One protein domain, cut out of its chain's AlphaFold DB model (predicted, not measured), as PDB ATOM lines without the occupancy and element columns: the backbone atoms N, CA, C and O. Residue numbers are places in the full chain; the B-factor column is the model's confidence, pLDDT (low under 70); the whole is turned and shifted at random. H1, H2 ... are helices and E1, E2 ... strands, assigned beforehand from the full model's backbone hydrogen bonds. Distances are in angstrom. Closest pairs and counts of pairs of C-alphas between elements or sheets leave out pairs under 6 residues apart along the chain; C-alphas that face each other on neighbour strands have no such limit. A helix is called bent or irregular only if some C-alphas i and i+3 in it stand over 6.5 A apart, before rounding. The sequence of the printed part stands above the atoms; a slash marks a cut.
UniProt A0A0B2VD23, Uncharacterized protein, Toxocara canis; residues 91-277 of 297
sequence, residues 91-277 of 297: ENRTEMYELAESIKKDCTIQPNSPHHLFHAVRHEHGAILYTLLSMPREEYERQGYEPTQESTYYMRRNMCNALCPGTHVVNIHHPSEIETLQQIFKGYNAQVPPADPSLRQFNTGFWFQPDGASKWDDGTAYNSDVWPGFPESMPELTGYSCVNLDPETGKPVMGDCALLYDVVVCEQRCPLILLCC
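AT A GLANCE: This is residues 91 to 277 of the 297 residues of an uncharacterized protein of Toxocara canis (UniProt A0A0B2VD23). A twisted wall of four strands, E1, E2, E8 and E3, has helices over both faces: H1 crosses one face at E1 and E2, H3 runs along that same face at E3, and the long H4 covers part of the opposite face. Two small hairpins, E4-E5 and E6-E7, sit together at one end of the longest axis with the long loop of residues 217 to 240, while H1 and the short H5 lie at the other end. The printed part has 187 residues, with five named helices and eight named strands in the order H1 E1 E2 H2 H3 E3 H4 E4 E5 E6 E7 E8 H5, and the large sheet, in the order E1 - E2 - E8 - E3, is antiparallel throughout. The class is mixed, helices and strands, and the whole is compact, with a radius of gyration of the C-alphas of 16.0 A and spans of 46 by 37 by 30 A.

IN THESE COORDINATES: The large sheet is made of E1, residues 116 to 123 and 22.7 A long, E2, residues 126 to 134 and 26.4 A, E8, residues 263 to 271 and 26.0 A, and E3, residues 167 to 169. C-alpha 126, where E2 begins, is at (100.135, 138.851, 198.714). H4, residues 176 to 191, is 24.0 A long; it is neither bent nor irregular, but only just: C-alphas 176 and 179 are 6.3 A apart. H1, residues 91 to 103, is 18.6 A long and begins at C-alpha 91 at (86.913, 124.107, 195.572). H3 is residues 152 to 161, 14.4 A long, and H2 is residues 137 to 142. The small strands are E4, residues 206 to 208, E5, residues 214 to 216, E6, residues 241 to 245, and E7, residues 252 to 256. H5, residues 272 to 277, ends at C-alpha 277 at (93.550, 146.289, 191.323).

HOW THE PARTS SIT: E1 and E2 form a hairpin, with N 119 and O 130 at 2.8 A. Inner strand E8 pairs with E2 through N 129 and O 268, 2.8 A, and with edge strand E3 through N 168 and O 267, 2.9 A. E2, H2 H3 and E3 make a split strand-helix-strand unit, two strands running the same way with E8 between them, and its crossover is right-handed. The helices on both faces give three layers. H1 is on the sheet at a height of 7.4 A, across the strands at 88 degrees to E1 on the local plane; the closest C-alphas of H1 and E1 are those of Met 96 and Ala 120, 5.2 A. H3, on the same face at a height of 5.3 A, lies only just over E3, with 3 of its C-alphas there. H4 is on the opposite face at a height of 9.3 A, only just along the strands at 29.6 degrees to E2 on the local plane. H5 is also on the sheet, with the C-alphas of Gly 126 and Leu 272 closest at 4.3 A. H2 is not on the sheet and is close to but not clearly touching H3, Tyr 140 to Met 155 being the closest C-alphas at 7.4 A. Hairpin E4 and E5 has N 207 and O 215 at 3.0 A, and hairpin E6 and E7 has N 244 and O 253 at 2.8 A. The closest C-alphas of E4 and E6 are those of Phe 206 and Val 243, 5.9 A. Every O i to N i+4 pair is within hydrogen-bond range in H1, H2, H3 and H5, and 11 of 12 are in H4.

THE WHOLE: The two C-alphas farthest apart, those of Glu 91 and Glu 236, are 48.9 A from each other. The printed part has no cut. The links H1 to E1, H4 to E4 and E5 to E6 are long, with 12, 14 and 24 residues. The mean pLDDT of the printed part is 78.4; 37 residues are under 70, namely 91 to 99, 105 to 116, 147 to 151, 237 to 240 and 271 to 277.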
ATOM      1  N   GLU A  91      87.026 122.644 195.513       39.41
ATOM      2  CA  GLU A  91      86.913 124.107 195.572       39.41
ATOM      3  C   GLU A  91      88.289 124.766 195.732       39.41
ATOM      4  O   GLU A  91      88.641 125.623 194.922       39.41
ATOM      5  N   ASN A  92      89.125 124.270 196.652       54.06
ATOM      6  CA  ASN A  92      90.486 124.784 196.861       54.06
ATOM      7  C   ASN A  92      91.342 124.676 195.590       54.06
ATOM      8  O   ASN A  92      92.185 125.532 195.322       54.06
ATOM      9  N   ARG A  93      91.113 123.633 194.777       57.12
ATOM     10  CA  ARG A  93      91.815 123.471 193.501       57.12
ATOM     11  C   ARG A  93      91.411 124.556 192.504       57.12
ATOM     12  O   ARG A  93      92.283 125.153 191.890       57.12
ATOM     13  N   THR A  94      90.117 124.837 192.338       58.22
ATOM     14  CA  THR A  94      89.655 125.901 191.428       58.22
ATOM     15  C   THR A  94      90.221 127.265 191.824       58.22
ATOM     16  O   THR A  94      90.750 127.965 190.965       58.22
ATOM     17  N   GLU A  95      90.205 127.595 193.115       63.31
ATOM     18  CA  GLU A  95      90.768 128.853 193.624       63.31
ATOM     19  C   GLU A  95      92.269 128.987 193.340       63.31
ATOM     20  O   GLU A  95      92.734 130.059 192.954       63.31
ATOM     21  N   MET A  96      93.032 127.899 193.473       68.06
ATOM     22  CA  MET A  96      94.458 127.875 193.145       68.06
ATOM     23  C   MET A  96      94.709 128.157 191.655       68.06
ATOM     24  O   MET A  96      95.598 128.940 191.323       68.06
ATOM     25  N   TYR A  97      93.945 127.540 190.748       67.31
ATOM     26  CA  TYR A  97      94.090 127.787 189.307       67.31
ATOM     27  C   TYR A  97      93.721 129.233 188.944       67.31
ATOM     28  O   TYR A  97      94.478 129.891 188.238       67.31
ATOM     29  N   GLU A  98      92.616 129.761 189.475       66.81
ATOM     30  CA  GLU A  98      92.229 131.165 189.265       66.81
ATOM     31  C   GLU A  98      93.289 132.139 189.802       66.81
ATOM     32  O   GLU A  98      93.598 133.153 189.170       66.81
ATOM     33  N   LEU A  99      93.884 131.820 190.955       68.94
ATOM     34  CA  LEU A  99      94.972 132.603 191.525       68.94
ATOM     35  C   LEU A  99      96.218 132.557 190.634       68.94
ATOM     36  O   LEU A  99      96.799 133.609 190.373       68.94
ATOM     37  N   ALA A 100      96.597 131.382 190.129       72.94
ATOM     38  CA  ALA A 100      97.721 131.227 189.210       72.94
ATOM     39  C   ALA A 100      97.530 132.059 187.932       72.94
ATOM     40  O   ALA A 100      98.431 132.807 187.563       72.94
ATOM     41  N   GLU A 101      96.349 132.004 187.312       73.25
ATOM     42  CA  GLU A 101      96.014 132.827 186.140       73.25
ATOM     43  C   GLU A 101      96.091 134.326 186.452       73.25
ATOM     44  O   GLU A 101      96.609 135.114 185.663       73.25
ATOM     45  N   SER A 102      95.644 134.736 187.645       72.00
ATOM     46  CA  SER A 102      95.735 136.140 188.061       72.00
ATOM     47  C   SER A 102      97.177 136.629 188.239       72.00
ATOM     48  O   SER A 102      97.447 137.805 188.000       72.00
ATOM     49  N   ILE A 103      98.096 135.739 188.631       72.88
ATOM     50  CA  ILE A 103      99.529 136.035 188.772       72.88
ATOM     51  C   ILE A 103     100.205 136.052 187.389       72.88
ATOM     52  O   ILE A 103     101.023 136.926 187.121       72.88
ATOM     53  N   LYS A 104      99.813 135.145 186.486       71.94
ATOM     54  CA  LYS A 104     100.385 134.975 185.137       71.94
ATOM     55  C   LYS A 104      99.821 135.918 184.068       71.94
ATOM     56  O   LYS A 104     100.185 135.769 182.908       71.94
ATOM     57  N   LYS A 105      98.939 136.862 184.412       62.56
ATOM     58  CA  LYS A 105      98.079 137.611 183.469       62.56
ATOM     59  C   LYS A 105      98.789 138.237 182.250       62.56
ATOM     60  O   LYS A 105      98.164 138.345 181.201       62.56
ATOM     61  N   ASP A 106     100.070 138.586 182.363       59.09
ATOM     62  CA  ASP A 106     100.875 139.175 181.278       59.09
ATOM     63  C   ASP A 106     102.002 138.245 180.790       59.09
ATOM     64  O   ASP A 106     103.017 138.687 180.251       59.09
ATOM     65  N   CYS A 107     101.836 136.940 181.005       63.66
ATOM     66  CA  CYS A 107     102.867 135.946 180.792       63.66
ATOM     67  C   CYS A 107     102.456 134.861 179.804       63.66
ATOM     68  O   CYS A 107     101.617 134.009 180.081       63.66
ATOM     69  N   THR A 108     103.112 134.854 178.650       50.84
ATOM     70  CA  THR A 108     103.011 133.792 177.645       50.84
ATOM     71  C   THR A 108     104.287 132.973 177.649       50.84
ATOM     72  O   THR A 108     105.092 133.086 176.728       50.84
ATOM     73  N   ILE A 109     104.507 132.167 178.687       49.59
ATOM     74  CA  ILE A 109     105.585 131.180 178.641       49.59
ATOM     75  C   ILE A 109     105.043 129.828 179.081       49.59
ATOM     76  O   ILE A 109     104.611 129.625 180.215       49.59
ATOM     77  N   GLN A 110     105.062 128.898 178.132       51.03
ATOM     78  CA  GLN A 110     104.987 127.479 178.416       51.03
ATOM     79  C   GLN A 110     106.412 127.023 178.737       51.03
ATOM     80  O   GLN A 110     107.285 127.170 177.877       51.03
ATOM     81  N   PRO A 111     106.701 126.505 179.940       51.28
ATOM     82  CA  PRO A 111     107.981 125.856 180.165       51.28
ATOM     83  C   PRO A 111     108.169 124.759 179.113       51.28
ATOM     84  O   PRO A 111     107.343 123.858 178.996       51.28
ATOM     85  N   ASN A 112     109.292 124.789 178.394       49.50
ATOM     86  CA  ASN A 112     109.735 123.694 177.521       49.50
ATOM     87  C   ASN A 112     110.192 122.458 178.336       49.50
ATOM     88  O   ASN A 112     111.083 121.721 177.903       49.50
ATOM     89  N   SER A 113     109.628 122.255 179.530       50.22
ATOM     90  CA  SER A 113     109.841 121.092 180.385       50.22
ATOM     91  C   SER A 113     108.530 120.300 180.447       50.22
ATOM     92  O   SER A 113     107.513 120.849 180.878       50.22
ATOM     93  N   PRO A 114     108.529 119.030 180.006       48.50
ATOM     94  CA  PRO A 114     107.323 118.208 179.918       48.50
ATOM     95  C   PRO A 114     106.735 117.832 181.285       48.50
ATOM     96  O   PRO A 114     105.647 117.271 181.320       48.50
ATOM     97  N   HIS A 115     107.440 118.120 182.388       58.72
ATOM     98  CA  HIS A 115     107.005 117.820 183.750       58.72
ATOM     99  C   HIS A 115     107.243 119.026 184.659       58.72
ATOM    100  O   HIS A 115     108.328 119.192 185.232       58.72
ATOM    101  N   HIS A 116     106.215 119.860 184.803       66.25
ATOM    102  CA  HIS A 116     106.202 120.900 185.822       66.25
ATOM    103  C   HIS A 116     104.951 120.829 186.690       66.25
ATOM    104  O   HIS A 116     103.837 120.597 186.220       66.25
ATOM    105  N   LEU A 117     105.156 121.050 187.985       74.19
ATOM    106  CA  LEU A 117     104.087 121.172 188.966       74.19
ATOM    107  C   LEU A 117     104.039 122.614 189.437       74.19
ATOM    108  O   LEU A 117     105.078 123.232 189.641       74.19
ATOM    109  N   PHE A 118     102.845 123.149 189.650       80.00
ATOM    110  CA  PHE A 118     102.713 124.480 190.228       80.00
ATOM    111  C   PHE A 118     101.770 124.493 191.424       80.00
ATOM    112  O   PHE A 118     100.935 123.603 191.599       80.00
ATOM    113  N   HIS A 119     101.921 125.512 192.258       82.06
ATOM    114  CA  HIS A 119     101.082 125.730 193.419       82.06
ATOM    115  C   HIS A 119     100.930 127.230 193.666       82.06
ATOM    116  O   HIS A 119     101.924 127.938 193.800       82.06
ATOM    117  N   ALA A 120      99.693 127.721 193.707       81.88
ATOM    118  CA  ALA A 120      99.405 129.124 193.979       81.88
ATOM    119  C   ALA A 120      98.814 129.276 195.379       81.88
ATOM    120  O   ALA A 120      97.834 128.612 195.717       81.88
ATOM    121  N   VAL A 121      99.396 130.163 196.183       81.56
ATOM    122  CA  VAL A 121      99.031 130.348 197.590       81.56
ATOM    123  C   VAL A 121      98.778 131.815 197.866       81.56
ATOM    124  O   VAL A 121      99.500 132.693 197.393       81.56
ATOM    125  N   ARG A 122      97.729 132.088 198.640       81.12
ATOM    126  CA  ARG A 122      97.449 133.421 199.167       81.12
ATOM    127  C   ARG A 122      97.995 133.517 200.587       81.12
ATOM    128  O   ARG A 122      97.726 132.655 201.414       81.12
ATOM    129  N   HIS A 123      98.690 134.609 200.862       74.69
ATOM    130  CA  HIS A 123      99.204 134.957 202.180       74.69
ATOM    131  C   HIS A 123      98.756 136.370 202.564       74.69
ATOM    132  O   HIS A 123      98.235 137.124 201.738       74.69
ATOM    133  N   GLU A 124      98.974 136.753 203.822       71.12
ATOM    134  CA  GLU A 124      98.627 138.089 204.330       71.12
ATOM    135  C   GLU A 124      99.334 139.217 203.560       71.12
ATOM    136  O   GLU A 124      98.811 140.325 203.445       71.12
ATOM    137  N   HIS A 125     100.491 138.921 202.961       70.38
ATOM    138  CA  HIS A 125     101.320 139.883 202.234       70.38
ATOM    139  C   HIS A 125     101.142 139.853 200.706       70.38
ATOM    140  O   HIS A 125     101.757 140.650 199.998       70.38
ATOM    141  N   GLY A 126     100.293 138.974 200.164       81.06
ATOM    142  CA  GLY A 126     100.135 138.851 198.714       81.06
ATOM    143  C   GLY A 126      99.689 137.470 198.262       81.06
ATOM    144  O   GLY A 126      99.031 136.724 198.985       81.06
ATOM    145  N   ALA A 127     100.052 137.129 197.034       84.31
ATOM    146  CA  ALA A 127      99.962 135.771 196.532       84.31
ATOM    147  C   ALA A 127     101.285 135.359 195.899       84.31
ATOM    148  O   ALA A 127     102.015 136.197 195.365       84.31
ATOM    149  N   ILE A 128     101.573 134.067 195.964       87.25
ATOM    150  CA  ILE A 128     102.797 133.478 195.442       87.25
ATOM    151  C   ILE A 128     102.406 132.313 194.548       87.25
ATOM    152  O   ILE A 128     101.563 131.494 194.914       87.25
ATOM    153  N   LEU A 129     103.011 132.252 193.371       87.38
ATOM    154  CA  LEU A 129     102.962 131.105 192.484       87.38
ATOM    155  C   LEU A 129     104.310 130.396 192.547       87.38
ATOM    156  O   LEU A 129     105.306 130.913 192.048       87.38
ATOM    157  N   TYR A 130     104.323 129.198 193.114       89.56
ATOM    158  CA  TYR A 130     105.461 128.292 193.058       89.56
ATOM    159  C   TYR A 130     105.355 127.414 191.815       89.56
ATOM    160  O   TYR A 130     104.292 126.859 191.539       89.56
ATOM    161  N   THR A 131     106.450 127.265 191.078       87.38
ATOM    162  CA  THR A 131     106.556 126.361 189.928       87.38
ATOM    163  C   THR A 131     107.799 125.497 190.086       87.38
ATOM    164  O   THR A 131     108.903 126.013 190.200       87.38
ATOM    165  N   LEU A 132     107.626 124.180 190.096       88.31
ATOM    166  CA  LEU A 132     108.693 123.197 190.186       88.31
ATOM    167  C   LEU A 132     108.939 122.629 188.798       88.31
ATOM    168  O   LEU A 132     108.036 122.031 188.211       88.31
ATOM    169  N   LEU A 133     110.151 122.826 188.287       85.00
ATOM    170  CA  LEU A 133     110.574 122.319 186.989       85.00
ATOM    171  C   LEU A 133     111.547 121.163 187.195       85.00
ATOM    172  O   LEU A 133     112.530 121.297 187.928       85.00
ATOM    173  N   SER A 134     111.307 120.053 186.500       83.94
ATOM    174  CA  SER A 134     112.314 118.998 186.360       83.94
ATOM    175  C   SER A 134     113.517 119.529 185.578       83.94
ATOM    176  O   SER A 134     113.341 120.100 184.498       83.94
ATOM    177  N   MET A 135     114.717 119.305 186.109       82.06
ATOM    178  CA  MET A 135     116.004 119.701 185.531       82.06
ATOM    179  C   MET A 135     116.917 118.476 185.368       82.06
ATOM    180  O   MET A 135     117.933 118.363 186.052       82.06
ATOM    181  N   PRO A 136     116.574 117.511 184.499       79.25
ATOM    182  CA  PRO A 136     117.475 116.401 184.217       79.25
ATOM    183  C   PRO A 136     118.761 116.912 183.540       79.25
ATOM    184  O   PRO A 136     118.814 118.038 183.043       79.25
ATOM    185  N   ARG A 137     119.821 116.099 183.504       79.12
ATOM    186  CA  ARG A 137     121.123 116.512 182.946       79.12
ATOM    187  C   ARG A 137     121.010 117.018 181.504       79.12
ATOM    188  O   ARG A 137     121.650 118.004 181.150       79.12
ATOM    189  N   GLU A 138     120.163 116.382 180.707       78.75
ATOM    190  CA  GLU A 138     119.879 116.751 179.321       78.75
ATOM    191  C   GLU A 138     119.322 118.178 179.213       78.75
ATOM    192  O   GLU A 138     119.585 118.873 178.234       78.75
ATOM    193  N   GLU A 139     118.584 118.641 180.229       78.25
ATOM    194  CA  GLU A 139     118.085 120.014 180.287       78.25
ATOM    195  C   GLU A 139     119.228 121.007 180.472       78.25
ATOM    196  O   GLU A 139     119.299 121.999 179.753       78.25
ATOM    197  N   TYR A 140     120.160 120.725 181.384       78.56
ATOM    198  CA  TYR A 140     121.347 121.560 181.567       78.56
ATOM    199  C   TYR A 140     122.175 121.636 180.279       78.56
ATOM    200  O   TYR A 140     122.543 122.727 179.844       78.56
ATOM    201  N   GLU A 141     122.412 120.500 179.622       78.88
ATOM    202  CA  GLU A 141     123.142 120.443 178.349       78.88
ATOM    203  C   GLU A 141     122.428 121.252 177.249       78.88
ATOM    204  O   GLU A 141     123.069 122.010 176.519       78.88
ATOM    205  N   ARG A 142     121.090 121.186 177.180       77.69
ATOM    206  CA  ARG A 142     120.267 121.985 176.253       77.69
ATOM    207  C   ARG A 142     120.374 123.491 176.498       77.69
ATOM    208  O   ARG A 142     120.342 124.259 175.538       77.69
ATOM    209  N   GLN A 143     120.515 123.911 177.754       73.19
ATOM    210  CA  GLN A 143     120.736 125.312 178.136       73.19
ATOM    211  C   GLN A 143     122.197 125.767 177.940       73.19
ATOM    212  O   GLN A 143     122.531 126.909 178.251       73.19
ATOM    213  N   GLY A 144     123.068 124.900 177.408       76.88
ATOM    214  CA  GLY A 144     124.471 125.212 177.148       76.88
ATOM    215  C   GLY A 144     125.379 125.044 178.366       76.88
ATOM    216  O   GLY A 144     126.405 125.717 178.451       76.88
ATOM    217  N   TYR A 145     125.013 124.179 179.319       75.19
ATOM    218  CA  TYR A 145     125.887 123.829 180.437       75.19
ATOM    219  C   TYR A 145     127.156 123.142 179.954       75.19
ATOM    220  O   TYR A 145     127.116 122.047 179.391       75.19
ATOM    221  N   GLU A 146     128.292 123.758 180.261       70.62
ATOM    222  CA  GLU A 146     129.588 123.105 180.197       70.62
ATOM    223  C   GLU A 146     130.023 122.754 181.625       70.62
ATOM    224  O   GLU A 146     129.987 123.627 182.487       70.62
ATOM    225  N   PRO A 147     130.484 121.520 181.906       64.81
ATOM    226  CA  PRO A 147     130.958 121.107 183.235       64.81
ATOM    227  C   PRO A 147     132.124 121.929 183.814       64.81
ATOM    228  O   PRO A 147     132.540 121.698 184.946       64.81
ATOM    229  N   THR A 148     132.683 122.843 183.025       60.75
ATOM    230  CA  THR A 148     133.709 123.822 183.395       60.75
ATOM    231  C   THR A 148     133.121 125.150 183.881       60.75
ATOM    232  O   THR A 148     133.864 125.962 184.428       60.75
ATOM    233  N   GLN A 149     131.818 125.398 183.678       57.22
ATOM    234  CA  GLN A 149     131.131 126.581 184.182       57.22
ATOM    235  C   GLN A 149     130.801 126.415 185.661       57.22
ATOM    236  O   GLN A 149     130.215 125.439 186.116       57.22
ATOM    237  N   GLU A 150     131.188 127.437 186.401       54.78
ATOM    238  CA  GLU A 150     131.426 127.400 187.834       54.78
ATOM    239  C   GLU A 150     130.153 127.374 188.707       54.78
ATOM    240  O   GLU A 150     130.251 127.224 189.921       54.78
ATOM    241  N   SER A 151     128.940 127.480 188.146       66.62
ATOM    242  CA  SER A 151     127.721 127.437 188.965       66.62
ATOM    243  C   SER A 151     126.456 127.087 188.172       66.62
ATOM    244  O   SER A 151     125.983 127.849 187.323       66.62
ATOM    245  N   THR A 152     125.852 125.942 188.504       78.00
ATOM    246  CA  THR A 152     124.541 125.501 187.998       78.00
ATOM    247  C   THR A 152     123.402 126.377 188.524       78.00
ATOM    248  O   THR A 152     122.311 126.392 187.951       78.00
ATOM    249  N   TYR A 153     123.648 127.166 189.574       79.81
ATOM    250  CA  TYR A 153     122.686 128.129 190.102       79.81
ATOM    251  C   TYR A 153     122.323 129.220 189.080       79.81
ATOM    252  O   TYR A 153     121.139 129.525 188.929       79.81
ATOM    253  N   TYR A 154     123.276 129.740 188.291       79.81
ATOM    254  CA  TYR A 154     122.943 130.702 187.225       79.81
ATOM    255  C   TYR A 154     121.975 130.107 186.198       79.81
ATOM    256  O   TYR A 154     121.078 130.797 185.714       79.81
ATOM    257  N   MET A 155     122.112 128.813 185.902       83.06
ATOM    258  CA  MET A 155     121.209 128.119 184.984       83.06
ATOM    259  C   MET A 155     119.811 127.979 185.570       83.06
ATOM    260  O   MET A 155     118.835 128.299 184.898       83.06
ATOM    261  N   ARG A 156     119.704 127.592 186.846       84.50
ATOM    262  CA  ARG A 156     118.426 127.548 187.572       84.50
ATOM    263  C   ARG A 156     117.727 128.909 187.573       84.50
ATOM    264  O   ARG A 156     116.541 128.993 187.263       84.50
ATOM    265  N   ARG A 157     118.475 129.983 187.836       85.56
ATOM    266  CA  ARG A 157     117.958 131.355 187.790       85.56
ATOM    267  C   ARG A 157     117.470 131.739 186.392       85.56
ATOM    268  O   ARG A 157     116.384 132.299 186.265       85.56
ATOM    269  N   ASN A 158     118.224 131.405 185.347       83.38
ATOM    270  CA  ASN A 158     117.806 131.639 183.962       83.38
ATOM    271  C   ASN A 158     116.529 130.869 183.611       83.38
ATOM    272  O   ASN A 158     115.642 131.440 182.984       83.38
ATOM    273  N   MET A 159     116.399 129.621 184.071       82.19
ATOM    274  CA  MET A 159     115.189 128.818 183.878       82.19
ATOM    275  C   MET A 159     113.966 129.456 184.535       82.19
ATOM    276  O   MET A 159     112.915 129.544 183.906       82.19
ATOM    277  N   CYS A 160     114.102 129.959 185.765       86.56
ATOM    278  CA  CYS A 160     113.015 130.665 186.437       86.56
ATOM    279  C   CYS A 160     112.654 131.977 185.732       86.56
ATOM    280  O   CYS A 160     111.483 132.189 185.420       86.56
ATOM    281  N   ASN A 161     113.640 132.807 185.382       83.81
ATOM    282  CA  ASN A 161     113.417 134.048 184.629       83.81
ATOM    283  C   ASN A 161     112.750 133.796 183.265       83.81
ATOM    284  O   ASN A 161     111.994 134.634 182.774       83.81
ATOM    285  N   ALA A 162     113.024 132.643 182.651       79.38
ATOM    286  CA  ALA A 162     112.417 132.230 181.397       79.38
ATOM    287  C   ALA A 162     110.964 131.760 181.547       79.38
ATOM    288  O   ALA A 162     110.324 131.587 180.523       79.38
ATOM    289  N   LEU A 163     110.424 131.556 182.759       77.44
ATOM    290  CA  LEU A 163     108.993 131.273 182.972       77.44
ATOM    291  C   LEU A 163     108.137 132.530 182.943       77.44
ATOM    292  O   LEU A 163     106.997 132.497 182.494       77.44
ATOM    293  N   CYS A 164     108.647 133.625 183.494       77.00
ATOM    294  CA  CYS A 164     107.975 134.909 183.450       77.00
ATOM    295  C   CYS A 164     108.926 136.028 183.857       77.00
ATOM    296  O   CYS A 164     109.755 135.815 184.748       77.00
ATOM    297  N   PRO A 165     108.774 137.245 183.308       77.31
ATOM    298  CA  PRO A 165     109.394 138.417 183.904       77.31
ATOM    299  C   PRO A 165     109.048 138.533 185.398       77.31
ATOM    300  O   PRO A 165     107.878 138.502 185.781       77.31
ATOM    301  N   GLY A 166     110.076 138.673 186.238       79.88
ATOM    302  CA  GLY A 166     109.923 138.770 187.695       79.88
ATOM    303  C   GLY A 166     109.757 137.431 188.421       79.88
ATOM    304  O   GLY A 166     109.397 137.427 189.596       79.88
ATOM    305  N   THR A 167     110.000 136.304 187.748       86.56
ATOM    306  CA  THR A 167     110.098 134.993 188.397       86.56
ATOM    307  C   THR A 167     111.530 134.740 188.856       86.56
ATOM    308  O   THR A 167     112.465 134.838 188.067       86.56
ATOM    309  N   HIS A 168     111.697 134.351 190.114       90.94
ATOM    310  CA  HIS A 168     112.995 134.080 190.735       90.94
ATOM    311  C   HIS A 168     113.110 132.610 191.135       90.94
ATOM    312  O   HIS A 168     112.111 131.888 191.137       90.94
ATOM    313  N   VAL A 169     114.314 132.150 191.494       92.38
ATOM    314  CA  VAL A 169     114.426 130.939 192.320       92.38
ATOM    315  C   VAL A 169     113.712 131.215 193.649       92.38
ATOM    316  O   VAL A 169     113.682 132.356 194.104       92.38
ATOM    317  N   VAL A 170     113.086 130.197 194.239       94.38
ATOM    318  CA  VAL A 170     112.227 130.348 195.423       94.38
ATOM    319  C   VAL A 170     112.914 131.113 196.556       94.38
ATOM    320  O   VAL A 170     113.969 130.705 197.038       94.38
ATOM    321  N   ASN A 171     112.288 132.195 197.010       93.31
ATOM    322  CA  ASN A 171     112.722 132.964 198.169       93.31
ATOM    323  C   ASN A 171     111.771 132.673 199.330       93.31
ATOM    324  O   ASN A 171     110.630 132.261 199.122       93.31
ATOM    325  N   ILE A 172     112.235 132.868 200.560       92.81
ATOM    326  CA  ILE A 172     111.426 132.598 201.753       92.81
ATOM    327  C   ILE A 172     111.419 133.863 202.600       92.81
ATOM    328  O   ILE A 172     112.349 134.122 203.357       92.81
ATOM    329  N   HIS A 173     110.362 134.662 202.464       90.06
ATOM    330  CA  HIS A 173     110.294 135.988 203.097       90.06
ATOM    331  C   HIS A 173     109.636 135.973 204.473       90.06
ATOM    332  O   HIS A 173     109.737 136.946 205.217       90.06
ATOM    333  N   HIS A 174     108.967 134.876 204.829       89.19
ATOM    334  CA  HIS A 174     108.293 134.730 206.113       89.19
ATOM    335  C   HIS A 174     108.282 133.261 206.578       89.19
ATOM    336  O   HIS A 174     108.077 132.371 205.747       89.19
ATOM    337  N   PRO A 175     108.415 132.970 207.890       88.75
ATOM    338  CA  PRO A 175     108.404 131.599 208.418       88.75
ATOM    339  C   PRO A 175     107.190 130.762 208.010       88.75
ATOM    340  O   PRO A 175     107.301 129.555 207.818       88.75
ATOM    341  N   SER A 176     106.025 131.396 207.840       86.56
ATOM    342  CA  SER A 176     104.795 130.704 207.424       86.56
ATOM    343  C   SER A 176     104.882 130.078 206.027       86.56
ATOM    344  O   SER A 176     104.071 129.217 205.693       86.56
ATOM    345  N   GLU A 177     105.823 130.520 205.188       90.00
ATOM    346  CA  GLU A 177     106.036 129.955 203.851       90.00
ATOM    347  C   GLU A 177     106.719 128.574 203.925       90.00
ATOM    348  O   GLU A 177     106.514 127.744 203.040       90.00
ATOM    349  N   ILE A 178     107.466 128.281 205.000       91.50
ATOM    350  CA  ILE A 178     108.261 127.048 205.140       91.50
ATOM    351  C   ILE A 178     107.374 125.805 205.126       91.50
ATOM    352  O   ILE A 178     107.606 124.902 204.327       91.50
ATOM    353  N   GLU A 179     106.336 125.758 205.966       89.44
ATOM    354  CA  GLU A 179     105.451 124.587 206.043       89.44
ATOM    355  C   GLU A 179     104.754 124.327 204.700       89.44
ATOM    356  O   GLU A 179     104.653 123.188 204.241       89.44
ATOM    357  N   THR A 180     104.337 125.402 204.029       87.88
ATOM    358  CA  THR A 180     103.712 125.337 202.704       87.88
ATOM    359  C   THR A 180     104.677 124.743 201.674       87.88
ATOM    360  O   THR A 180     104.313 123.822 200.941       87.88
ATOM    361  N   LEU A 181     105.929 125.207 201.648       92.00
ATOM    362  CA  LEU A 181     106.965 124.675 200.761       92.00
ATOM    363  C   LEU A 181     107.293 123.212 201.066       92.00
ATOM    364  O   LEU A 181     107.382 122.411 200.137       92.00
ATOM    365  N   GLN A 182     107.391 122.823 202.340       91.44
ATOM    366  CA  GLN A 182     107.593 121.421 202.724       91.44
ATOM    367  C   GLN A 182     106.480 120.521 202.177       91.44
ATOM    368  O   GLN A 182     106.764 119.461 201.615       91.44
ATOM    369  N   GLN A 183     105.217 120.944 202.297       85.56
ATOM    370  CA  GLN A 183     104.084 120.203 201.740       85.56
ATOM    371  C   GLN A 183     104.206 120.087 200.217       85.56
ATOM    372  O   GLN A 183     104.149 118.974 199.688       85.56
ATOM    373  N   ILE A 184     104.464 121.200 199.519       86.62
ATOM    374  CA  ILE A 184     104.657 121.229 198.062       86.62
ATOM    375  C   ILE A 184     105.777 120.272 197.629       86.62
ATOM    376  O   ILE A 184     105.585 119.495 196.693       86.62
ATOM    377  N   PHE A 185     106.918 120.278 198.319       89.62
ATOM    378  CA  PHE A 185     108.082 119.448 197.996       89.62
ATOM    379  C   PHE A 185     107.818 117.964 198.232       89.62
ATOM    380  O   PHE A 185     108.164 117.132 197.389       89.62
ATOM    381  N   LYS A 186     107.135 117.617 199.328       84.19
ATOM    382  CA  LYS A 186     106.693 116.239 199.590       84.19
ATOM    383  C   LYS A 186     105.742 115.746 198.504       84.19
ATOM    384  O   LYS A 186     105.921 114.644 197.985       84.19
ATOM    385  N   GLY A 187     104.777 116.572 198.102       78.00
ATOM    386  CA  GLY A 187     103.872 116.229 197.009       78.00
ATOM    387  C   GLY A 187     104.570 116.137 195.651       78.00
ATOM    388  O   GLY A 187     104.212 115.275 194.849       78.00
ATOM    389  N   TYR A 188     105.582 116.968 195.390       82.12
ATOM    390  CA  TYR A 188     106.417 116.854 194.193       82.12
ATOM    391  C   TYR A 188     107.181 115.531 194.176       82.12
ATOM    392  O   TYR A 188     107.074 114.786 193.208       82.12
ATOM    393  N   ASN A 189     107.869 115.186 195.267       82.81
ATOM    394  CA  ASN A 189     108.608 113.927 195.390       82.81
ATOM    395  C   ASN A 189     107.721 112.688 195.199       82.81
ATOM    396  O   ASN A 189     108.176 111.698 194.634       82.81
ATOM    397  N   ALA A 190     106.463 112.743 195.644       78.75
ATOM    398  CA  ALA A 190     105.508 111.654 195.456       78.75
ATOM    399  C   ALA A 190     105.071 111.471 193.990       78.75
ATOM    400  O   ALA A 190     104.771 110.354 193.577       78.75
ATOM    401  N   GLN A 191     105.018 112.555 193.211       72.00
ATOM    402  CA  GLN A 191     104.564 112.536 191.813       72.00
ATOM    403  C   GLN A 191     105.705 112.361 190.815       72.00
ATOM    404  O   GLN A 191     105.532 111.715 189.787       72.00
ATOM    405  N   VAL A 192     106.862 112.940 191.125       76.00
ATOM    406  CA  VAL A 192     108.065 112.923 190.295       76.00
ATOM    407  C   VAL A 192     109.209 112.367 191.145       76.00
ATOM    408  O   VAL A 192     109.997 113.138 191.709       76.00
ATOM    409  N   PRO A 193     109.309 111.034 191.297       76.62
ATOM    410  CA  PRO A 193     110.413 110.418 192.022       76.62
ATOM    411  C   PRO A 193     111.764 110.820 191.412       76.62
ATOM    412  O   PRO A 193     111.867 110.935 190.189       76.62
ATOM    413  N   PRO A 194     112.804 111.055 192.228       79.56
ATOM    414  CA  PRO A 194     114.121 111.377 191.702       79.56
ATOM    415  C   PRO A 194     114.744 110.188 190.988       79.56
ATOM    416  O   PRO A 194     114.714 109.067 191.494       79.56
ATOM    417  N   ALA A 195     115.353 110.454 189.833       80.38
ATOM    418  CA  ALA A 195     116.188 109.468 189.153       80.38
ATOM    419  C   ALA A 195     117.450 109.162 189.978       80.38
ATOM    420  O   ALA A 195     117.841 108.003 190.106       80.38
ATOM    421  N   ASP A 196     118.039 110.195 190.589       83.75
ATOM    422  CA  ASP A 196     119.125 110.092 191.562       83.75
ATOM    423  C   ASP A 196     118.748 110.870 192.839       83.75
ATOM    424  O   ASP A 196     118.706 112.104 192.821       83.75
ATOM    425  N   PRO A 197     118.481 110.183 193.966       87.06
ATOM    426  CA  PRO A 197     118.134 110.833 195.228       87.06
ATOM    427  C   PRO A 197     119.186 111.819 195.749       87.06
ATOM    428  O   PRO A 197     118.830 112.738 196.480       87.06
ATOM    429  N   SER A 198     120.466 111.658 195.392       86.25
ATOM    430  CA  SER A 198     121.534 112.563 195.842       86.25
ATOM    431  C   SER A 198     121.460 113.948 195.182       86.25
ATOM    432  O   SER A 198     121.892 114.944 195.773       86.25
ATOM    433  N   LEU A 199     120.853 114.023 193.994       86.69
ATOM    434  CA  LEU A 199     120.645 115.258 193.234       86.69
ATOM    435  C   LEU A 199     119.298 115.928 193.540       86.69
ATOM    436  O   LEU A 199     119.089 117.078 193.147       86.69
ATOM    437  N   ARG A 200     118.404 115.249 194.271       89.75
ATOM    438  CA  ARG A 200     117.112 115.789 194.706       89.75
ATOM    439  C   ARG A 200     117.288 116.746 195.871       89.75
ATOM    440  O   ARG A 200     117.181 116.365 197.035       89.75
ATOM    441  N   GLN A 201     117.547 118.007 195.552       90.38
ATOM    442  CA  GLN A 201     117.717 119.071 196.535       90.38
ATOM    443  C   GLN A 201     116.889 120.290 196.128       90.38
ATOM    444  O   GLN A 201     116.899 120.709 194.972       90.38
ATOM    445  N   PHE A 202     116.162 120.866 197.085       92.00
ATOM    446  CA  PHE A 202     115.308 122.027 196.845       92.00
ATOM    447  C   PHE A 202     116.071 123.306 197.166       92.00
ATOM    448  O   PHE A 202     116.015 123.837 198.277       92.00
ATOM    449  N   ASN A 203     116.841 123.751 196.178       91.06
ATOM    450  CA  ASN A 203     117.650 124.953 196.277       91.06
ATOM    451  C   ASN A 203     116.782 126.215 196.319       91.06
ATOM    452  O   ASN A 203     115.832 126.355 195.550       91.06
ATOM    453  N   THR A 204     117.128 127.117 197.232       92.06
ATOM    454  CA  THR A 204     116.491 128.427 197.396       92.06
ATOM    455  C   THR A 204     117.288 129.500 196.657       92.06
ATOM    456  O   THR A 204     118.476 129.320 196.386       92.06
ATOM    457  N   GLY A 205     116.653 130.636 196.368       88.88
ATOM    458  CA  GLY A 205     117.270 131.844 195.815       88.88
ATOM    459  C   GLY A 205     118.122 132.603 196.834       88.88
ATOM    460  O   GLY A 205     118.199 133.823 196.812       88.88
ATOM    461  N   PHE A 206     118.698 131.906 197.806       87.25
ATOM    462  CA  PHE A 206     119.529 132.510 198.831       87.25
ATOM    463  C   PHE A 206     120.989 132.483 198.391       87.25
ATOM    464  O   PHE A 206     121.520 131.417 198.064       87.25
ATOM    465  N   TRP A 207     121.663 133.629 198.456       79.62
ATOM    466  CA  TRP A 207     123.075 133.732 198.103       79.62
ATOM    467  C   TRP A 207     123.825 134.726 198.999       79.62
ATOM    468  O   TRP A 207     123.254 135.672 199.550       79.62
ATOM    469  N   PHE A 208     125.132 134.498 199.149       77.88
ATOM    470  CA  PHE A 208     126.036 135.381 199.889       77.88
ATOM    471  C   PHE A 208     126.745 136.340 198.933       77.88
ATOM    472  O   PHE A 208     127.309 135.930 197.917       77.88
ATOM    473  N   GLN A 209     126.736 137.624 199.272       75.44
ATOM    474  CA  GLN A 209     127.509 138.645 198.573       75.44
ATOM    475  C   GLN A 209     129.012 138.496 198.859       75.44
ATOM    476  O   GLN A 209     129.392 137.868 199.845       75.44
ATOM    477  N   PRO A 210     129.890 139.115 198.043       74.62
ATOM    478  CA  PRO A 210     131.339 139.078 198.267       74.62
ATOM    479  C   PRO A 210     131.803 139.628 199.626       74.62
ATOM    480  O   PRO A 210     132.885 139.281 200.082       74.62
ATOM    481  N   ASP A 211     131.011 140.491 200.266       76.50
ATOM    482  CA  ASP A 211     131.253 141.005 201.622       76.50
ATOM    483  C   ASP A 211     130.715 140.074 202.728       76.50
ATOM    484  O   ASP A 211     130.792 140.395 203.914       76.50
ATOM    485  N   GLY A 212     130.171 138.919 202.344       73.62
ATOM    486  CA  GLY A 212     129.572 137.923 203.216       73.62
ATOM    487  C   GLY A 212     128.106 138.178 203.553       73.62
ATOM    488  O   GLY A 212     127.517 137.316 204.195       73.62
ATOM    489  N   ALA A 213     127.500 139.312 203.181       80.50
ATOM    490  CA  ALA A 213     126.106 139.616 203.519       80.50
ATOM    491  C   ALA A 213     125.118 138.808 202.664       80.50
ATOM    492  O   ALA A 213     125.268 138.719 201.443       80.50
ATOM    493  N   SER A 214     124.066 138.259 203.270       78.69
ATOM    494  CA  SER A 214     123.096 137.436 202.545       78.69
ATOM    495  C   SER A 214     121.930 138.216 201.932       78.69
ATOM    496  O   SER A 214     121.420 139.187 202.500       78.69
ATOM    497  N   LYS A 215     121.496 137.772 200.747       85.62
ATOM    498  CA  LYS A 215     120.326 138.293 200.029       85.62
ATOM    499  C   LYS A 215     119.559 137.172 199.339       85.62
ATOM    500  O   LYS A 215     120.100 136.105 199.052       85.62
ATOM    501  N   TRP A 216     118.305 137.474 199.044       89.75
ATOM    502  CA  TRP A 216     117.464 136.691 198.153       89.75
ATOM    503  C   TRP A 216     117.706 137.065 196.680       89.75
ATOM    504  O   TRP A 216     118.281 138.117 196.367       89.75
ATOM    505  N   ASP A 217     117.257 136.217 195.756       87.56
ATOM    506  CA  ASP A 217     117.421 136.373 194.303       87.56
ATOM    507  C   ASP A 217     116.714 137.613 193.754       87.56
ATOM    508  O   ASP A 217     117.123 138.168 192.727       87.56
ATOM    509  N   ASP A 218     115.646 138.036 194.428       86.69
ATOM    510  CA  ASP A 218     114.893 139.253 194.124       86.69
ATOM    511  C   ASP A 218     115.567 140.527 194.678       86.69
ATOM    512  O   ASP A 218     115.097 141.643 194.451       86.69
ATOM    513  N   GLY A 219     116.699 140.373 195.373       86.81
ATOM    514  CA  GLY A 219     117.485 141.453 195.958       86.81
ATOM    515  C   GLY A 219     117.023 141.899 197.346       86.81
ATOM    516  O   GLY A 219     117.668 142.778 197.929       86.81
ATOM    517  N   THR A 220     115.955 141.314 197.896       88.25
ATOM    518  CA  THR A 220     115.565 141.579 199.285       88.25
ATOM    519  C   THR A 220     116.615 141.047 200.259       88.25
ATOM    520  O   THR A 220     117.306 140.054 200.012       88.25
ATOM    521  N   ALA A 221     116.781 141.760 201.371       87.12
ATOM    522  CA  ALA A 221     117.679 141.340 202.435       87.12
ATOM    523  C   ALA A 221     117.093 140.134 203.174       87.12
ATOM    524  O   ALA A 221     115.878 140.036 203.358       87.12
ATOM    525  N   TYR A 222     117.965 139.240 203.625       87.38
ATOM    526  CA  TYR A 222     117.559 138.164 204.514       87.38
ATOM    527  C   TYR A 222     117.118 138.709 205.884       87.38
ATOM    528  O   TYR A 222     117.694 139.671 206.392       87.38
ATOM    529  N   ASN A 223     116.108 138.070 206.480       85.12
ATOM    530  CA  ASN A 223     115.643 138.322 207.842       85.12
ATOM    531  C   ASN A 223     115.819 137.039 208.675       85.12
ATOM    532  O   ASN A 223     115.284 135.988 208.309       85.12
ATOM    533  N   SER A 224     116.518 137.138 209.808       88.25
ATOM    534  CA  SER A 224     116.743 136.030 210.745       88.25
ATOM    535  C   SER A 224     115.469 135.458 211.382       88.25
ATOM    536  O   SER A 224     115.504 134.329 211.877       88.25
ATOM    537  N   ASP A 225     114.329 136.149 211.293       89.31
ATOM    538  CA  ASP A 225     113.022 135.595 211.663       89.31
ATOM    539  C   ASP A 225     112.677 134.341 210.847       89.31
ATOM    540  O   ASP A 225     112.070 133.417 211.385       89.31
ATOM    541  N   VAL A 226     113.082 134.285 209.567       89.25
ATOM    542  CA  VAL A 226     112.798 133.165 208.650       89.25
ATOM    543  C   VAL A 226     113.440 131.873 209.148       89.25
ATOM    544  O   VAL A 226     112.771 130.843 209.240       89.25
ATOM    545  N   TRP A 227     114.724 131.931 209.506       90.81
ATOM    546  CA  TRP A 227     115.443 130.805 210.101       90.81
ATOM    547  C   TRP A 227     116.252 131.268 211.309       90.81
ATOM    548  O   TRP A 227     117.420 131.640 211.168       90.81
ATOM    549  N   PRO A 228     115.668 131.185 212.515       88.44
ATOM    550  CA  PRO A 228     116.365 131.574 213.728       88.44
ATOM    551  C   PRO A 228     117.678 130.801 213.890       88.44
ATOM    552  O   PRO A 228     117.698 129.569 213.913       88.44
ATOM    553  N   GLY A 229     118.784 131.537 214.011       85.44
ATOM    554  CA  GLY A 229     120.128 130.975 214.166       85.44
ATOM    555  C   GLY A 229     120.869 130.679 212.859       85.44
ATOM    556  O   GLY A 229     122.031 130.280 212.923       85.44
ATOM    557  N   PHE A 230     120.254 130.896 211.692       88.06
ATOM    558  CA  PHE A 230     120.992 130.944 210.432       88.06
ATOM    559  C   PHE A 230     121.625 132.338 210.262       88.06
ATOM    560  O   PHE A 230     120.963 133.346 210.518       88.06
ATOM    561  N   PRO A 231     122.914 132.431 209.904       81.31
ATOM    562  CA  PRO A 231     123.631 133.700 209.947       81.31
ATOM    563  C   PRO A 231     123.253 134.632 208.789       81.31
ATOM    564  O   PRO A 231     123.176 134.232 207.628       81.31
ATOM    565  N   GLU A 232     123.102 135.917 209.112       81.12
ATOM    566  CA  GLU A 232     122.886 137.001 208.138       81.12
ATOM    567  C   GLU A 232     124.162 137.355 207.357       81.12
ATOM    568  O   GLU A 232     124.117 138.001 206.309       81.12
ATOM    569  N   SER A 233     125.320 136.924 207.862       80.56
ATOM    570  CA  SER A 233     126.596 137.092 207.188       80.56
ATOM    571  C   SER A 233     127.526 135.914 207.437       80.56
ATOM    572  O   SER A 233     127.690 135.470 208.575       80.56
ATOM    573  N   MET A 234     128.158 135.426 206.372       78.44
ATOM    574  CA  MET A 234     129.224 134.426 206.434       78.44
ATOM    575  C   MET A 234     130.354 134.807 205.467       78.44
ATOM    576  O   MET A 234     130.377 134.329 204.336       78.44
ATOM    577  N   PRO A 235     131.315 135.645 205.898       74.19
ATOM    578  CA  PRO A 235     132.430 136.092 205.055       74.19
ATOM    579  C   PRO A 235     133.351 134.962 204.574       74.19
ATOM    580  O   PRO A 235     134.092 135.133 203.612       74.19
ATOM    581  N   GLU A 236     133.331 133.816 205.259       73.62
ATOM    582  CA  GLU A 236     134.126 132.635 204.905       73.62
ATOM    583  C   GLU A 236     133.484 131.789 203.795       73.62
ATOM    584  O   GLU A 236     134.144 130.913 203.232       73.62
ATOM    585  N   LEU A 237     132.211 132.037 203.463       69.56
ATOM    586  CA  LEU A 237     131.543 131.340 202.374       69.56
ATOM    587  C   LEU A 237     131.874 131.989 201.033       69.56
ATOM    588  O   LEU A 237     131.806 133.201 200.846       69.56
ATOM    589  N   THR A 238     132.231 131.141 200.076       63.09
ATOM    590  CA  THR A 238     132.499 131.537 198.696       63.09
ATOM    591  C   THR A 238     131.190 131.638 197.906       63.09
ATOM    592  O   THR A 238     130.171 131.064 198.298       63.09
ATOM    593  N   GLY A 239     131.230 132.285 196.733       59.84
ATOM    594  CA  GLY A 239     130.092 132.380 195.799       59.84
ATOM    595  C   GLY A 239     129.578 131.044 195.230       59.84
ATOM    596  O   GLY A 239     128.687 131.046 194.387       59.84
ATOM    597  N   TYR A 240     130.128 129.915 195.687       65.88
ATOM    598  CA  TYR A 240     129.724 128.547 195.346       65.88
ATOM    599  C   TYR A 240     128.798 127.911 196.388       65.88
ATOM    600  O   TYR A 240     128.369 126.770 196.228       65.88
ATOM    601  N   SER A 241     128.507 128.629 197.472       74.31
ATOM    602  CA  SER A 241     127.694 128.120 198.572       74.31
ATOM    603  C   SER A 241     126.222 128.423 198.324       74.31
ATOM    604  O   SER A 241     125.832 129.585 198.218       74.31
ATOM    605  N   CYS A 242     125.410 127.373 198.256       82.00
ATOM    606  CA  CYS A 242     123.970 127.456 198.035       82.00
ATOM    607  C   CYS A 242     123.222 127.078 199.315       82.00
ATOM    608  O   CYS A 242     123.756 126.351 200.152       82.00
ATOM    609  N   VAL A 243     121.974 127.525 199.472       89.12
ATOM    610  CA  VAL A 243     121.118 127.081 200.584       89.12
ATOM    611  C   VAL A 243     119.936 126.301 200.042       89.12
ATOM    612  O   VAL A 243     119.208 126.762 199.162       89.12
ATOM    613  N   ASN A 244     119.741 125.113 200.595       91.69
ATOM    614  CA  ASN A 244     118.622 124.240 200.295       91.69
ATOM    615  C   ASN A 244     117.650 124.238 201.471       91.69
ATOM    616  O   ASN A 244     118.070 124.319 202.625       91.69
ATOM    617  N   LEU A 245     116.359 124.109 201.183       94.50
ATOM    618  CA  LEU A 245     115.356 123.847 202.208       94.50
ATOM    619  C   LEU A 245     115.197 122.334 202.361       94.50
ATOM    620  O   LEU A 245     114.832 121.642 201.408       94.50
ATOM    621  N   ASP A 246     115.452 121.820 203.562       92.88
ATOM    622  CA  ASP A 246     115.171 120.424 203.885       92.88
ATOM    623  C   ASP A 246     113.646 120.209 203.957       92.88
ATOM    624  O   ASP A 246     112.987 120.791 204.828       92.88
ATOM    625  N   PRO A 247     113.055 119.378 203.076       90.81
ATOM    626  CA  PRO A 247     111.615 119.153 203.062       90.81
ATOM    627  C   PRO A 247     111.107 118.455 204.331       90.81
ATOM    628  O   PRO A 247     109.929 118.593 204.665       90.81
ATOM    629  N   GLU A 248     111.955 117.738 205.072       91.19
ATOM    630  CA  GLU A 248     111.556 117.044 206.297       91.19
ATOM    631  C   GLU A 248     111.609 117.944 207.525       91.19
ATOM    632  O   GLU A 248     110.675 117.936 208.330       91.19
ATOM    633  N   THR A 249     112.665 118.746 207.662       93.25
ATOM    634  CA  THR A 249     112.874 119.561 208.867       93.25
ATOM    635  C   THR A 249     112.477 121.026 208.713       93.25
ATOM    636  O   THR A 249     112.316 121.707 209.724       93.25
ATOM    637  N   GLY A 250     112.342 121.525 207.481       92.19
ATOM    638  CA  GLY A 250     112.079 122.937 207.188       92.19
ATOM    639  C   GLY A 250     113.284 123.847 207.450       92.19
ATOM    640  O   GLY A 250     113.162 125.073 207.416       92.19
ATOM    641  N   LYS A 251     114.449 123.261 207.746       93.81
ATOM    642  CA  LYS A 251     115.675 123.986 208.082       93.81
ATOM    643  C   LYS A 251     116.526 124.251 206.838       93.81
ATOM    644  O   LYS A 251     116.476 123.465 205.887       93.81
ATOM    645  N   PRO A 252     117.339 125.321 206.857       92.00
ATOM    646  CA  PRO A 252     118.313 125.562 205.811       92.00
ATOM    647  C   PRO A 252     119.456 124.550 205.926       92.00
ATOM    648  O   PRO A 252     119.964 124.280 207.018       92.00
ATOM    649  N   VAL A 253     119.876 124.012 204.788       90.31
ATOM    650  CA  VAL A 253     121.024 123.114 204.659       90.31
ATOM    651  C   VAL A 253     121.975 123.703 203.628       90.31
ATOM    652  O   VAL A 253     121.548 124.107 202.546       90.31
ATOM    653  N   MET A 254     123.266 123.744 203.957       86.06
ATOM    654  CA  MET A 254     124.284 124.179 203.006       86.06
ATOM    655  C   MET A 254     124.390 123.167 201.863       86.06
ATOM    656  O   MET A 254     124.643 121.983 202.087       86.06
ATOM    657  N   GLY A 255     124.171 123.654 200.650       81.12
ATOM    658  CA  GLY A 255     124.340 122.941 199.396       81.12
ATOM    659  C   GLY A 255     125.515 123.483 198.589       81.12
ATOM    660  O   GLY A 255     126.159 124.468 198.955       81.12
ATOM    661  N   ASP A 256     125.757 122.844 197.452       81.00
ATOM    662  CA  ASP A 256     126.819 123.192 196.514       81.00
ATOM    663  C   ASP A 256     126.185 123.729 195.223       81.00
ATOM    664  O   ASP A 256     125.444 123.027 194.527       81.00
ATOM    665  N   CYS A 257     126.459 124.999 194.913       78.38
ATOM    666  CA  CYS A 257     125.919 125.671 193.736       78.38
ATOM    667  C   CYS A 257     126.457 125.131 192.405       78.38
ATOM    668  O   CYS A 257     125.951 125.555 191.366       78.38
ATOM    669  N   ALA A 258     127.451 124.240 192.405       78.81
ATOM    670  CA  ALA A 258     127.978 123.591 191.207       78.81
ATOM    671  C   ALA A 258     127.281 122.255 190.884       78.81
ATOM    672  O   ALA A 258     127.466 121.712 189.795       78.81
ATOM    673  N   LEU A 259     126.453 121.711 191.787       81.50
ATOM    674  CA  LEU A 259     125.776 120.433 191.553       81.50
ATOM    675  C   LEU A 259     124.578 120.564 190.606       81.50
ATOM    676  O   LEU A 259     123.796 121.515 190.671       81.50
ATOM    677  N   LEU A 260     124.406 119.568 189.737       85.75
ATOM    678  CA  LEU A 260     123.279 119.457 188.808       85.75
ATOM    679  C   LEU A 260     122.039 118.927 189.536       85.75
ATOM    680  O   LEU A 260     121.709 117.748 189.435       85.75
ATOM    681  N   TYR A 261     121.370 119.785 190.301       87.69
ATOM    682  CA  TYR A 261     120.119 119.406 190.958       87.69
ATOM    683  C   TYR A 261     119.040 119.059 189.936       87.69
ATOM    684  O   TYR A 261     118.880 119.763 188.937       87.69
ATOM    685  N   ASP A 262     118.289 117.993 190.207       86.69
ATOM    686  CA  ASP A 262     117.291 117.440 189.282       86.69
ATOM    687  C   ASP A 262     115.962 118.218 189.268       86.69
ATOM    688  O   ASP A 262     115.036 117.884 188.524       86.69
ATOM    689  N   VAL A 263     115.862 119.263 190.090       89.19
ATOM    690  CA  VAL A 263     114.695 120.127 190.232       89.19
ATOM    691  C   VAL A 263     115.133 121.572 190.458       89.19
ATOM    692  O   VAL A 263     116.117 121.850 191.146       89.19
ATOM    693  N   VAL A 264     114.370 122.510 189.903       90.44
ATOM    694  CA  VAL A 264     114.415 123.924 190.286       90.44
ATOM    695  C   VAL A 264     113.036 124.363 190.754       90.44
ATOM    696  O   VAL A 264     112.019 124.018 190.150       90.44
ATOM    697  N   VAL A 265     113.004 125.118 191.850       93.06
ATOM    698  CA  VAL A 265     111.783 125.716 192.387       93.06
ATOM    699  C   VAL A 265     111.825 127.201 192.082       93.06
ATOM    700  O   VAL A 265     112.702 127.918 192.556       93.06
ATOM    701  N   CYS A 266     110.871 127.645 191.285       91.50
ATOM    702  CA  CYS A 266     110.700 129.028 190.900       91.50
ATOM    703  C   CYS A 266     109.527 129.641 191.663       91.50
ATOM    704  O   CYS A 266     108.534 128.962 191.928       91.50
ATOM    705  N   GLU A 267     109.613 130.928 191.971       91.94
ATOM    706  CA  GLU A 267     108.517 131.696 192.542       91.94
ATOM    707  C   GLU A 267     108.190 132.923 191.700       91.94
ATOM    708  O   GLU A 267     109.072 133.567 191.133       91.94
ATOM    709  N   GLN A 268     106.913 133.281 191.684       88.19
ATOM    710  CA  GLN A 268     106.447 134.568 191.199       88.19
ATOM    711  C   GLN A 268     105.507 135.172 192.237       88.19
ATOM    712  O   GLN A 268     104.510 134.558 192.627       88.19
ATOM    713  N   ARG A 269     105.830 136.380 192.698       86.25
ATOM    714  CA  ARG A 269     105.059 137.081 193.731       86.25
ATOM    715  C   ARG A 269     104.159 138.137 193.100       86.25
ATOM    716  O   ARG A 269     104.591 138.916 192.257       86.25
ATOM    717  N   CYS A 270     102.910 138.194 193.552       78.25
ATOM    718  CA  CYS A 270     101.970 139.260 193.226       78.25
ATOM    719  C   CYS A 270     101.582 139.994 194.520       78.25
ATOM    720  O   CYS A 270     100.911 139.410 195.382       78.25
ATOM    721  N   PRO A 271     102.015 141.255 194.711       65.81
ATOM    722  CA  PRO A 271     101.738 141.989 195.938       65.81
ATOM    723  C   PRO A 271     100.243 142.307 196.065       65.81
ATOM    724  O   PRO A 271      99.535 142.510 195.074       65.81
ATOM    725  N   LEU A 272      99.758 142.397 197.307       56.31
ATOM    726  CA  LEU A 272      98.333 142.583 197.618       56.31
ATOM    727  C   LEU A 272      97.706 143.811 196.922       56.31
ATOM    728  O   LEU A 272      96.543 143.772 196.529       56.31
ATOM    729  N   ILE A 273      98.491 144.876 196.713       49.97
ATOM    730  CA  ILE A 273      98.070 146.106 196.016       49.97
ATOM    731  C   ILE A 273      97.646 145.806 194.567       49.97
ATOM    732  O   ILE A 273      96.620 146.301 194.105       49.97
ATOM    733  N   LEU A 274      98.384 144.937 193.870       48.25
ATOM    734  CA  LEU A 274      98.072 144.511 192.503       48.25
ATOM    735  C   LEU A 274      96.883 143.536 192.466       48.25
ATOM    736  O   LEU A 274      96.013 143.665 191.604       48.25
ATOM    737  N   LEU A 275      96.756 142.644 193.456       47.09
ATOM    738  CA  LEU A 275      95.570 141.785 193.622       47.09
ATOM    739  C   LEU A 275      94.286 142.601 193.874       47.09
ATOM    740  O   LEU A 275      93.216 142.247 193.370       47.09
ATOM    741  N   CYS A 276      94.384 143.711 194.614       31.75
ATOM    742  CA  CYS A 276      93.287 144.662 194.810       31.75
ATOM    743  C   CYS A 276      92.895 145.368 193.505       31.75
ATOM    744  O   CYS A 276      91.699 145.515 193.250       31.75
ATOM    745  N   CYS A 277      93.852 145.724 192.641       32.91
ATOM    746  CA  CYS A 277      93.550 146.289 191.323       32.91
ATOM    747  C   CYS A 277      92.761 145.316 190.433       32.91
ATOM    748  O   CYS A 277      91.843 145.749 189.745       32.91
TER     749      CYS A 277